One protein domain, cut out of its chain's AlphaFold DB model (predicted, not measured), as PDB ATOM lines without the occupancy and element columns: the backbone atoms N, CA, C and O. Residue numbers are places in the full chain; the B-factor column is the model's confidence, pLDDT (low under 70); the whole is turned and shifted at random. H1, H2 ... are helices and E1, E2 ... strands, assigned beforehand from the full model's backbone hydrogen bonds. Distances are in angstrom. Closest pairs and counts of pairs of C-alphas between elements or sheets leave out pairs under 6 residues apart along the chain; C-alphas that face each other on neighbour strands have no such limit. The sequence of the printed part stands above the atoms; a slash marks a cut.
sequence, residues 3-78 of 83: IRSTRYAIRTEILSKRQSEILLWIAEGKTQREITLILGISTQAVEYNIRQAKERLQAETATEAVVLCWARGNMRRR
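What this domain is: This is residues 3 to 78 of the 83 residues of the protein "HTH luxR-type domain-containing protein" of Endozoicomonas sp. (ex Bugula neritina AB1) (UniProt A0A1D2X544). This is a compact, rounded helical domain with the helix H1 at its middle: the longest helix H3 crosses it on one side, a small ribbon of the two strands E1 and E2 packs by E1 on the other, and H2 and H4 sit at opposite ends of H3. The helices cross one another steeply, with no pair side by side. The 76 printed residues hold four named helices and two named strands in the order E1 H1 H2 H3 H4 E2, and the class is mostly helix. The sheet, in the order E1 - E2, is antiparallel and joins the first element to the last. The radius of gyration of the C-alphas is 11.0 A, and the spans are 29 by 26 by 18 A.

How they stand to each other: Start at residues 3 to 4, which pair antiparallel with residues 9 to 10 of E1, the strand of residues 8 to 11. Its antiparallel neighbour is E2, residues 75 to 77, at 156 degrees between their directions; look for N 9 and O 76, and N 76 and O 9, each 2.9 A apart and within hydrogen-bond range. Next comes H1, residues 17 to 27; its closest C-alphas to E1 are those of Ser 20 and Ile 10, 6.5 A apart. H1 and E2 are near each other, with 6 pairs of C-alphas within 10 A. H2, residues 32 to 39, only just touches H1, with 3 pairs of C-alphas within 8 A, the closest being Trp 25 and Ile 35 at 6.7 A; the tilt is steep, 50 degrees, opposite ways. H3, residues 43 to 57, touches H1 about perpendicular at 87 degrees, closest at the C-alphas of Gln 19 and Asn 49, 5.4 A. With residues 43 to 47 alone H3 touches H2, about perpendicular at 83 degrees, closest at the C-alphas of Thr 36 and Thr 43, 5.9 A. H4, residues 62 to 71, touches H1 about perpendicular at 83 degrees, closest at the C-alphas of Leu 23 and Val 66, 6.1 A. H4 touches H3 at a steep tilt of 41 degrees, the same way, closest at the C-alphas of Lys 54 and Ala 65, 5.7 A. H2 and H4 are apart. In H1, H2, H3 and H4 every O i to N i+4 pair is within hydrogen-bond range.

Where its parts are: Find C-alpha 8 at (180.463, 82.055, 183.595), where E1 begins its 10.5 A. H1 covers 15.3 A and H2 10.4 A. From C-alpha 43 at (187.827, 103.275, 181.794), H3 runs 21.0 A to C-alpha 57; H4 follows with 14.3 A. E2, 7.1 A long, ends at C-alpha 77, (177.454, 79.261, 185.435).

The domain as a whole: The C-alphas of Gln 44 and Arg 78, the two farthest apart, are 29.5 A apart. The printed part has no cut, and its five links between named elements are tight. Its mean pLDDT is 96.6, and no printed residue is under 70.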
ATOM      1  N   ILE A   3     180.625  83.628 174.718       93.00
ATOM      2  CA  ILE A   3     181.859  84.078 175.376       93.00
ATOM      3  C   ILE A   3     181.959  83.393 176.737       93.00
ATOM      4  O   ILE A   3     180.945  83.189 177.404       93.00
ATOM      5  N   ARG A   4     183.167  82.988 177.135       93.06
ATOM      6  CA  ARG A   4     183.410  82.208 178.355       93.06
ATOM      7  C   ARG A   4     184.490  82.866 179.207       93.06
ATOM      8  O   ARG A   4     185.522  83.262 178.680       93.06
ATOM      9  N   SER A   5     184.253  82.914 180.511       91.38
ATOM     10  CA  SER A   5     185.227  83.225 181.558       91.38
ATOM     11  C   SER A   5     185.446  81.970 182.404       91.38
ATOM     12  O   SER A   5     185.027  80.874 182.023       91.38
ATOM     13  N   THR A   6     186.095  82.097 183.559       90.94
ATOM     14  CA  THR A   6     186.373  80.976 184.464       90.94
ATOM     15  C   THR A   6     185.099  80.281 184.953       90.94
ATOM     16  O   THR A   6     184.975  79.062 184.833       90.94
ATOM     17  N   ARG A   7     184.144  81.041 185.494       93.06
ATOM     18  CA  ARG A   7     182.917  80.556 186.139       93.06
ATOM     19  C   ARG A   7     181.662  80.804 185.325       93.06
ATOM     20  O   ARG A   7     180.671  80.141 185.604       93.06
ATOM     21  N   TYR A   8     181.674  81.686 184.330       95.94
ATOM     22  CA  TYR A   8     180.463  82.055 183.595       95.94
ATOM     23  C   TYR A   8     180.635  81.937 182.083       95.94
ATOM     24  O   TYR A   8     181.740  81.915 181.535       95.94
ATOM     25  N   ALA A   9     179.510  81.816 181.391       95.38
ATOM     26  CA  ALA A   9     179.418  81.941 179.948       95.38
ATOM     27  C   ALA A   9     178.207  82.805 179.596       95.38
ATOM     28  O   ALA A   9     177.169  82.692 180.247       95.38
ATOM     29  N   ILE A  10     178.337  83.636 178.563       95.88
ATOM     30  CA  ILE A  10     177.287  84.548 178.101       95.88
ATOM     31  C   ILE A  10     177.076  84.426 176.588       95.88
ATOM     32  O   ILE A  10     178.027  84.267 175.817       95.88
ATOM     33  N   ARG A  11     175.815  84.482 176.160       94.38
ATOM     34  CA  ARG A  11     175.386  84.538 174.760       94.38
ATOM     35  C   ARG A  11     175.303  85.988 174.289       94.38
ATOM     36  O   ARG A  11     174.729  86.830 174.969       94.38
ATOM     37  N   THR A  12     175.802  86.252 173.088       90.62
ATOM     38  CA  THR A  12     175.860  87.597 172.482       90.62
ATOM     39  C   THR A  12     174.629  87.931 171.623       90.62
ATOM     40  O   THR A  12     174.763  88.574 170.590       90.62
ATOM     41  N   GLU A  13     173.452  87.388 171.940       88.06
ATOM     42  CA  GLU A  13     172.252  87.546 171.093       88.06
ATOM     43  C   GLU A  13     171.621  88.938 171.259       88.06
ATOM     44  O   GLU A  13     171.174  89.533 170.286       88.06
ATOM     45  N   ILE A  14     171.645  89.478 172.482       89.69
ATOM     46  CA  ILE A  14     171.072  90.794 172.828       89.69
ATOM     47  C   ILE A  14     172.163  91.873 172.913       89.69
ATOM     48  O   ILE A  14     171.908  93.060 172.730       89.69
ATOM     49  N   LEU A  15     173.399  91.463 173.197       95.38
ATOM     50  CA  LEU A  15     174.523  92.345 173.486       95.38
ATOM     51  C   LEU A  15     175.624  92.186 172.449       95.38
ATOM     52  O   LEU A  15     175.869  91.091 171.938       95.38
ATOM     53  N   SER A  16     176.380  93.261 172.226       96.19
ATOM     54  CA  SER A  16     177.619  93.173 171.458       96.19
ATOM     55  C   SER A  16     178.624  92.243 172.147       96.19
ATOM     56  O   SER A  16     178.543  91.968 173.352       96.19
ATOM     57  N   LYS A  17     179.626  91.778 171.391       96.06
ATOM     58  CA  LYS A  17     180.711  90.952 171.937       96.06
ATOM     59  C   LYS A  17     181.392  91.638 173.129       96.06
ATOM     60  O   LYS A  17     181.565  91.017 174.171       96.06
ATOM     61  N   ARG A  18     181.703  92.933 173.003       97.12
ATOM     62  CA  ARG A  18     182.408  93.692 174.045       97.12
ATOM     63  C   ARG A  18     181.543  93.938 175.282       97.12
ATOM     64  O   ARG A  18     182.019  93.774 176.399       97.12
ATOM     65  N   GLN A  19     180.268  94.270 175.089       97.88
ATOM     66  CA  GLN A  19     179.301  94.400 176.187       97.88
ATOM     67  C   GLN A  19     179.176  93.084 176.958       97.88
ATOM     68  O   GLN A  19     179.214  93.069 178.186       97.88
ATOM     69  N   SER A  20     179.105  91.973 176.222       97.62
ATOM     70  CA  SER A  20     179.037  90.633 176.795       97.62
ATOM     71  C   SER A  20     180.297  90.283 177.593       97.62
ATOM     72  O   SER A  20     180.183  89.790 178.709       97.62
ATOM     73  N   GLU A  21     181.496  90.569 177.068       97.62
ATOM     74  CA  GLU A  21     182.770  90.378 177.784       97.62
ATOM     75  C   GLU A  21     182.814  91.171 179.091       97.62
ATOM     76  O   GLU A  21     183.201  90.632 180.125       97.62
ATOM     77  N   ILE A  22     182.385  92.433 179.067       98.12
ATOM     78  CA  ILE A  22     182.385  93.291 180.254       98.12
ATOM     79  C   ILE A  22     181.411  92.762 181.311       98.12
ATOM     80  O   ILE A  22     181.819  92.576 182.456       98.12
ATOM     81  N   LEU A  23     180.158  92.451 180.949       97.94
ATOM     82  CA  LEU A  23     179.196  91.881 181.904       97.94
ATOM     83  C   LEU A  23     179.657  90.529 182.458       97.94
ATOM     84  O   LEU A  23     179.386  90.209 183.613       97.94
ATOM     85  N   LEU A  24     180.383  89.744 181.662       97.44
ATOM     86  CA  LEU A  24     180.957  88.481 182.106       97.44
ATOM     87  C   LEU A  24     182.018  88.691 183.194       97.44
ATOM     88  O   LEU A  24     182.006  87.981 184.196       97.44
ATOM     89  N   TRP A  25     182.895  89.686 183.045       98.19
ATOM     90  CA  TRP A  25     183.873  90.030 184.080       98.19
ATOM     91  C   TRP A  25     183.235  90.643 185.328       98.19
ATOM     92  O   TRP A  25     183.678  90.355 186.438       98.19
ATOM     93  N   ILE A  26     182.160  91.417 185.175       98.00
ATOM     94  CA  ILE A  26     181.380  91.912 186.319       98.00
ATOM     95  C   ILE A  26     180.761  90.737 187.083       98.00
ATOM     96  O   ILE A  26     180.860  90.689 188.306       98.00
ATOM     97  N   ALA A  27     180.207  89.740 186.385       97.44
ATOM     98  CA  ALA A  27     179.705  88.517 187.014       97.44
ATOM     99  C   ALA A  27     180.811  87.735 187.750       97.44
ATOM    100  O   ALA A  27     180.557  87.116 188.781       97.44
ATOM    101  N   GLU A  28     182.054  87.795 187.262       97.12
ATOM    102  CA  GLU A  28     183.237  87.255 187.948       97.12
ATOM    103  C   GLU A  28     183.668  88.058 189.190       97.12
ATOM    104  O   GLU A  28     184.610  87.649 189.873       97.12
ATOM    105  N   GLY A  29     183.004  89.177 189.489       96.88
ATOM    106  CA  GLY A  29     183.332  90.067 190.598       96.88
ATOM    107  C   GLY A  29     184.495  91.013 190.304       96.88
ATOM    108  O   GLY A  29     185.115  91.516 191.236       96.88
ATOM    109  N   LYS A  30     184.831  91.234 189.025       97.94
ATOM    110  CA  LYS A  30     185.888  92.175 188.640       97.94
ATOM    111  C   LYS A  30     185.405  93.615 188.706       97.94
ATOM    112  O   LYS A  30     184.315  93.953 188.247       97.94
ATOM    113  N   THR A  31     186.262  94.472 189.244       97.25
ATOM    114  CA  THR A  31     186.075  95.923 189.253       97.25
ATOM    115  C   THR A  31     186.288  96.507 187.857       97.25
ATOM    116  O   THR A  31     186.985  95.924 187.026       97.25
ATOM    117  N   GLN A  32     185.760  97.707 187.593       96.44
ATOM    118  CA  GLN A  32     185.972  98.383 186.305       96.44
ATOM    119  C   GLN A  32     187.463  98.571 185.987       96.44
ATOM    120  O   GLN A  32     187.873  98.364 184.851       96.44
ATOM    121  N   ARG A  33     188.286  98.872 187.001       97.25
ATOM    122  CA  ARG A  33     189.743  98.989 186.854       97.25
ATOM    123  C   ARG A  33     190.416  97.661 186.502       97.25
ATOM    124  O   ARG A  33     191.373  97.649 185.743       97.25
ATOM    125  N   GLU A  34     189.957  96.534 187.032       98.31
ATOM    126  CA  GLU A  34     190.479  95.237 186.586       98.31
ATOM    127  C   GLU A  34     190.025  94.925 185.158       98.31
ATOM    128  O   GLU A  34     190.799  94.388 184.375       98.31
ATOM    129  N   ILE A  35     188.795  95.289 184.794       98.38
ATOM    130  CA  ILE A  35     188.255  95.067 183.448       98.38
ATOM    131  C   ILE A  35     189.044  95.854 182.396       98.38
ATOM    132  O   ILE A  35     189.324  95.304 181.332       98.38
ATOM    133  N   THR A  36     189.446  97.098 182.684       98.44
ATOM    134  CA  THR A  36     190.311  97.872 181.775       98.44
ATOM    135  C   THR A  36     191.642  97.169 181.541       98.44
ATOM    136  O   THR A  36     192.063  97.039 180.392       98.44
ATOM    137  N   LEU A  37     192.262  96.647 182.604       98.38
ATOM    138  CA  LEU A  37     193.511  95.886 182.524       98.38
ATOM    139  C   LEU A  37     193.337  94.570 181.750       98.38
ATOM    140  O   LEU A  37     194.174  94.237 180.919       98.38
ATOM    141  N   ILE A  38     192.244  93.840 181.985       97.69
ATOM    142  CA  ILE A  38     191.969  92.551 181.334       97.69
ATOM    143  C   ILE A  38     191.688  92.721 179.836       97.69
ATOM    144  O   ILE A  38     192.113  91.896 179.029       97.69
ATOM    145  N   LEU A  39     190.936  93.757 179.458       97.25
ATOM    146  CA  LEU A  39     190.492  93.961 178.077       97.25
ATOM    147  C   LEU A  39     191.398  94.900 177.270       97.25
ATOM    148  O   LEU A  39     191.210  94.996 176.057       97.25
ATOM    149  N   GLY A  40     192.345  95.589 177.915       97.88
ATOM    150  CA  GLY A  40     193.255  96.537 177.268       97.88
ATOM    151  C   GLY A  40     192.549  97.779 176.716       97.88
ATOM    152  O   GLY A  40     192.905  98.262 175.645       97.88
ATOM    153  N   ILE A  41     191.517  98.273 177.409       97.56
ATOM    154  CA  ILE A  41     190.716  99.440 176.988       97.56
ATOM    155  C   ILE A  41     190.615 100.481 178.105       97.56
ATOM    156  O   ILE A  41     190.833 100.172 179.274       97.56
ATOM    157  N   SER A  42     190.256 101.719 177.758       98.06
ATOM    158  CA  SER A  42     190.117 102.806 178.734       98.06
ATOM    159  C   SER A  42     188.915 102.618 179.668       98.06
ATOM    160  O   SER A  42     187.924 101.974 179.314       98.06
ATOM    161  N   THR A  43     188.962 103.243 180.850       97.38
ATOM    162  CA  THR A  43     187.827 103.275 181.794       97.38
ATOM    163  C   THR A  43     186.578 103.862 181.142       97.38
ATOM    164  O   THR A  43     185.501 103.285 181.254       97.38
ATOM    165  N   GLN A  44     186.734 104.931 180.356       98.12
ATOM    166  CA  GLN A  44     185.635 105.544 179.606       98.12
ATOM    167  C   GLN A  44     184.990 104.562 178.615       98.12
ATOM    168  O   GLN A  44     183.769 104.537 178.463       98.12
ATOM    169  N   ALA A  45     185.791 103.715 177.956       98.25
ATOM    170  CA  ALA A  45     185.268 102.680 177.070       98.25
ATOM    171  C   ALA A  45     184.505 101.594 177.848       98.25
ATOM    172  O   ALA A  45     183.471 101.121 177.369       98.25
ATOM    173  N   VAL A  46     184.970 101.213 179.044       98.38
ATOM    174  CA  VAL A  46     184.245 100.285 179.930       98.38
ATOM    175  C   VAL A  46     182.900 100.883 180.348       98.38
ATOM    176  O   VAL A  46     181.868 100.250 180.128       98.38
ATOM    177  N   GLU A  47     182.885 102.115 180.856       98.19
ATOM    178  CA  GLU A  47     181.670 102.824 181.279       98.19
ATOM    179  C   GLU A  47     180.660 102.976 180.139       98.19
ATOM    180  O   GLU A  47     179.473 102.683 180.311       98.19
ATOM    181  N   TYR A  48     181.130 103.368 178.950       98.44
ATOM    182  CA  TYR A  48     180.301 103.461 177.753       98.44
ATOM    183  C   TYR A  48     179.624 102.123 177.437       98.44
ATOM    184  O   TYR A  48     178.410 102.067 177.242       98.44
ATOM    185  N   ASN A  49     180.385 101.026 177.423       98.31
ATOM    186  CA  ASN A  49     179.830  99.708 177.126       98.31
ATOM    187  C   ASN A  49     178.872  99.218 178.220       98.31
ATOM    188  O   ASN A  49     177.860  98.607 177.882       98.31
ATOM    189  N   ILE A  50     179.141  99.503 179.499       98.38
ATOM    190  CA  ILE A  50     178.214  99.196 180.599       98.38
ATOM    191  C   ILE A  50     176.898  99.945 180.389       98.38
ATOM    192  O   ILE A  50     175.841  99.321 180.409       98.38
ATOM    193  N   ARG A  51     176.946 101.257 180.130       98.56
ATOM    194  CA  ARG A  51     175.748 102.069 179.865       98.56
ATOM    195  C   ARG A  51     174.935 101.504 178.697       98.56
ATOM    196  O   ARG A  51     173.742 101.266 178.834       98.56
ATOM    197  N   GLN A  52     175.602 101.193 177.592       98.50
ATOM    198  CA  GLN A  52     174.972 100.616 176.405       98.50
ATOM    199  C   GLN A  52     174.397  99.206 176.617       98.50
ATOM    200  O   GLN A  52     173.440  98.826 175.940       98.50
ATOM    201  N   ALA A  53     174.980  98.411 177.517       98.06
ATOM    202  CA  ALA A  53     174.445  97.106 177.894       98.06
ATOM    203  C   ALA A  53     173.209  97.249 178.794       98.06
ATOM    204  O   ALA A  53     172.215  96.560 178.573       98.06
ATOM    205  N   LYS A  54     173.258  98.173 179.762       98.31
ATOM    206  CA  LYS A  54     172.131  98.510 180.638       98.31
ATOM    207  C   LYS A  54     170.908  98.959 179.844       98.31
ATOM    208  O   LYS A  54     169.839  98.394 180.033       98.31
ATOM    209  N   GLU A  55     171.085  99.877 178.894       98.12
ATOM    210  CA  GLU A  55     170.009 100.338 178.003       98.12
ATOM    211  C   GLU A  55     169.362  99.174 177.232       98.12
ATOM    212  O   GLU A  55     168.142  99.030 177.232       98.12
ATOM    213  N   ARG A  56     170.167  98.281 176.635       97.12
ATOM    214  CA  ARG A  56     169.664  97.108 175.891       97.12
ATOM    215  C   ARG A  56     168.925  96.102 176.766       97.12
ATOM    216  O   ARG A  56     168.030  95.410 176.289       97.12
ATOM    217  N   LEU A  57     169.336  95.968 178.023       96.81
ATOM    218  CA  LEU A  57     168.732  95.026 178.959       96.81
ATOM    219  C   LEU A  57     167.564  95.629 179.738       96.81
ATOM    220  O   LEU A  57     166.810  94.842 180.313       96.81
ATOM    221  N   GLN A  58     167.398  96.956 179.689       97.44
ATOM    222  CA  GLN A  58     166.499  97.741 180.538       97.44
ATOM    223  C   GLN A  58     166.847  97.568 182.024       97.44
ATOM    224  O   GLN A  58     166.005  97.197 182.830       97.44
ATOM    225  N   ALA A  59     168.126  97.765 182.352       98.06
ATOM    226  CA  ALA A  59     168.654  97.701 183.712       98.06
ATOM    227  C   ALA A  59     169.100  99.084 184.198       98.06
ATOM    228  O   ALA A  59     169.727  99.835 183.451       98.06
ATOM    229  N   GLU A  60     168.915  99.366 185.481       98.06
ATOM    230  CA  GLU A  60     169.382 100.591 186.129       98.06
ATOM    231  C   GLU A  60     170.853 100.475 186.547       98.06
ATOM    232  O   GLU A  60     171.657 101.409 186.398       98.06
ATOM    233  N   THR A  61     171.261  99.284 186.996       98.25
ATOM    234  CA  THR A  61     172.621  99.018 187.493       98.25
ATOM    235  C   THR A  61     173.349  97.937 186.695       98.25
ATOM    236  O   THR A  61     172.751  97.107 186.013       98.25
ATOM    237  N   ALA A  62     174.683  97.927 186.775       97.44
ATOM    238  CA  ALA A  62     175.489  96.890 186.128       97.44
ATOM    239  C   ALA A  62     175.244  95.500 186.743       97.44
ATOM    240  O   ALA A  62     175.231  94.498 186.029       97.44
ATOM    241  N   THR A  63     175.009  95.444 188.056       97.75
ATOM    242  CA  THR A  63     174.642  94.213 188.765       97.75
ATOM    243  C   THR A  63     173.295  93.690 188.283       97.75
ATOM    244  O   THR A  63     173.178  92.512 187.959       97.75
ATOM    245  N   GLU A  64     172.296  94.563 188.165       98.44
ATOM    246  CA  GLU A  64     170.994  94.194 187.613       98.44
ATOM    247  C   GLU A  64     171.110  93.695 186.169       98.44
ATOM    248  O   GLU A  64     170.528  92.668 185.838       98.44
ATOM    249  N   ALA A  65     171.931  94.331 185.326       98.12
ATOM    250  CA  ALA A  65     172.191  93.847 183.970       98.12
ATOM    251  C   ALA A  65     172.724  92.400 183.957       98.12
ATOM    252  O   ALA A  65     172.263  91.573 183.167       98.12
ATOM    253  N   VAL A  66     173.647  92.059 184.865       97.94
ATOM    254  CA  VAL A  66     174.135  90.679 185.036       97.94
ATOM    255  C   VAL A  66     173.008  89.739 185.479       97.94
ATOM    256  O   VAL A  66     172.854  88.660 184.899       97.94
ATOM    257  N   VAL A  67     172.197  90.146 186.462       98.00
ATOM    258  CA  VAL A  67     171.055  89.359 186.959       98.00
ATOM    259  C   VAL A  67     170.030  89.114 185.851       98.00
ATOM    260  O   VAL A  67     169.586  87.982 185.682       98.00
ATOM    261  N   LEU A  68     169.702  90.121 185.041       97.75
ATOM    262  CA  LEU A  68     168.789  89.977 183.906       97.75
ATOM    263  C   LEU A  68     169.348  89.028 182.848       97.75
ATOM    264  O   LEU A  68     168.612  88.180 182.348       97.75
ATOM    265  N   CYS A  69     170.645  89.105 182.530       96.94
ATOM    266  CA  CYS A  69     171.270  88.133 181.633       96.94
ATOM    267  C   CYS A  69     171.165  86.702 182.174       96.94
ATOM    268  O   CYS A  69     170.923  85.779 181.397       96.94
ATOM    269  N   TRP A  70     171.339  86.505 183.482       96.31
ATOM    270  CA  TRP A  70     171.155  85.197 184.110       96.31
ATOM    271  C   TRP A  70     169.700  84.732 184.028       96.31
ATOM    272  O   TRP A  70     169.429  83.635 183.540       96.31
ATOM    273  N   ALA A  71     168.763  85.570 184.474       96.38
ATOM    274  CA  ALA A  71     167.340  85.253 184.557       96.38
ATOM    275  C   ALA A  71     166.730  84.946 183.180       96.38
ATOM    276  O   ALA A  71     165.946  84.013 183.042       96.38
ATOM    277  N   ARG A  72     167.151  85.676 182.139       95.31
ATOM    278  CA  ARG A  72     166.736  85.453 180.742       95.31
ATOM    279  C   ARG A  72     167.458  84.274 180.073       95.31
ATOM    280  O   ARG A  72     167.212  83.973 178.910       95.31
ATOM    281  N   GLY A  73     168.376  83.604 180.775       94.25
ATOM    282  CA  GLY A  73     169.118  82.448 180.267       94.25
ATOM    283  C   GLY A  73     170.241  82.785 179.280       94.25
ATOM    284  O   GLY A  73     170.859  81.867 178.728       94.25
ATOM    285  N   ASN A  74     170.544  84.070 179.074       95.25
ATOM    286  CA  ASN A  74     171.666  84.516 178.250       95.25
ATOM    287  C   ASN A  74     173.013  84.275 178.942       95.25
ATOM    288  O   ASN A  74     174.009  84.086 178.250       95.25
ATOM    289  N   MET A  75     173.053  84.251 180.277       96.25
ATOM    290  CA  MET A  75     174.233  83.925 181.080       96.25
ATOM    291  C   MET A  75     174.005  82.651 181.896       96.25
ATOM    292  O   MET A  75     172.924  82.432 182.435       96.25
ATOM    293  N   ARG A  76     175.032  81.799 181.997       95.38
ATOM    294  CA  ARG A  76     175.004  80.577 182.815       95.38
ATOM    295  C   ARG A  76     176.330  80.350 183.529       95.38
ATOM    296  O   ARG A  76     177.397  80.634 182.980       95.38
ATOM    297  N   ARG A  77     176.270  79.766 184.730       94.44
ATOM    298  CA  ARG A  77     177.454  79.261 185.435       94.44
ATOM    299  C   ARG A  77     178.020  78.045 184.704       94.44
ATOM    300  O   ARG A  77     177.307  77.096 184.391       94.44
ATOM    301  N   ARG A  78     179.324  78.072 184.452       91.81
ATOM    302  CA  ARG A  78     180.103  76.928 183.998       91.81
ATOM    303  C   ARG A  78     180.277  75.989 185.184       91.81
ATOM    304  O   ARG A  78     180.911  76.337 186.181       91.81
TER     305      ARG A  78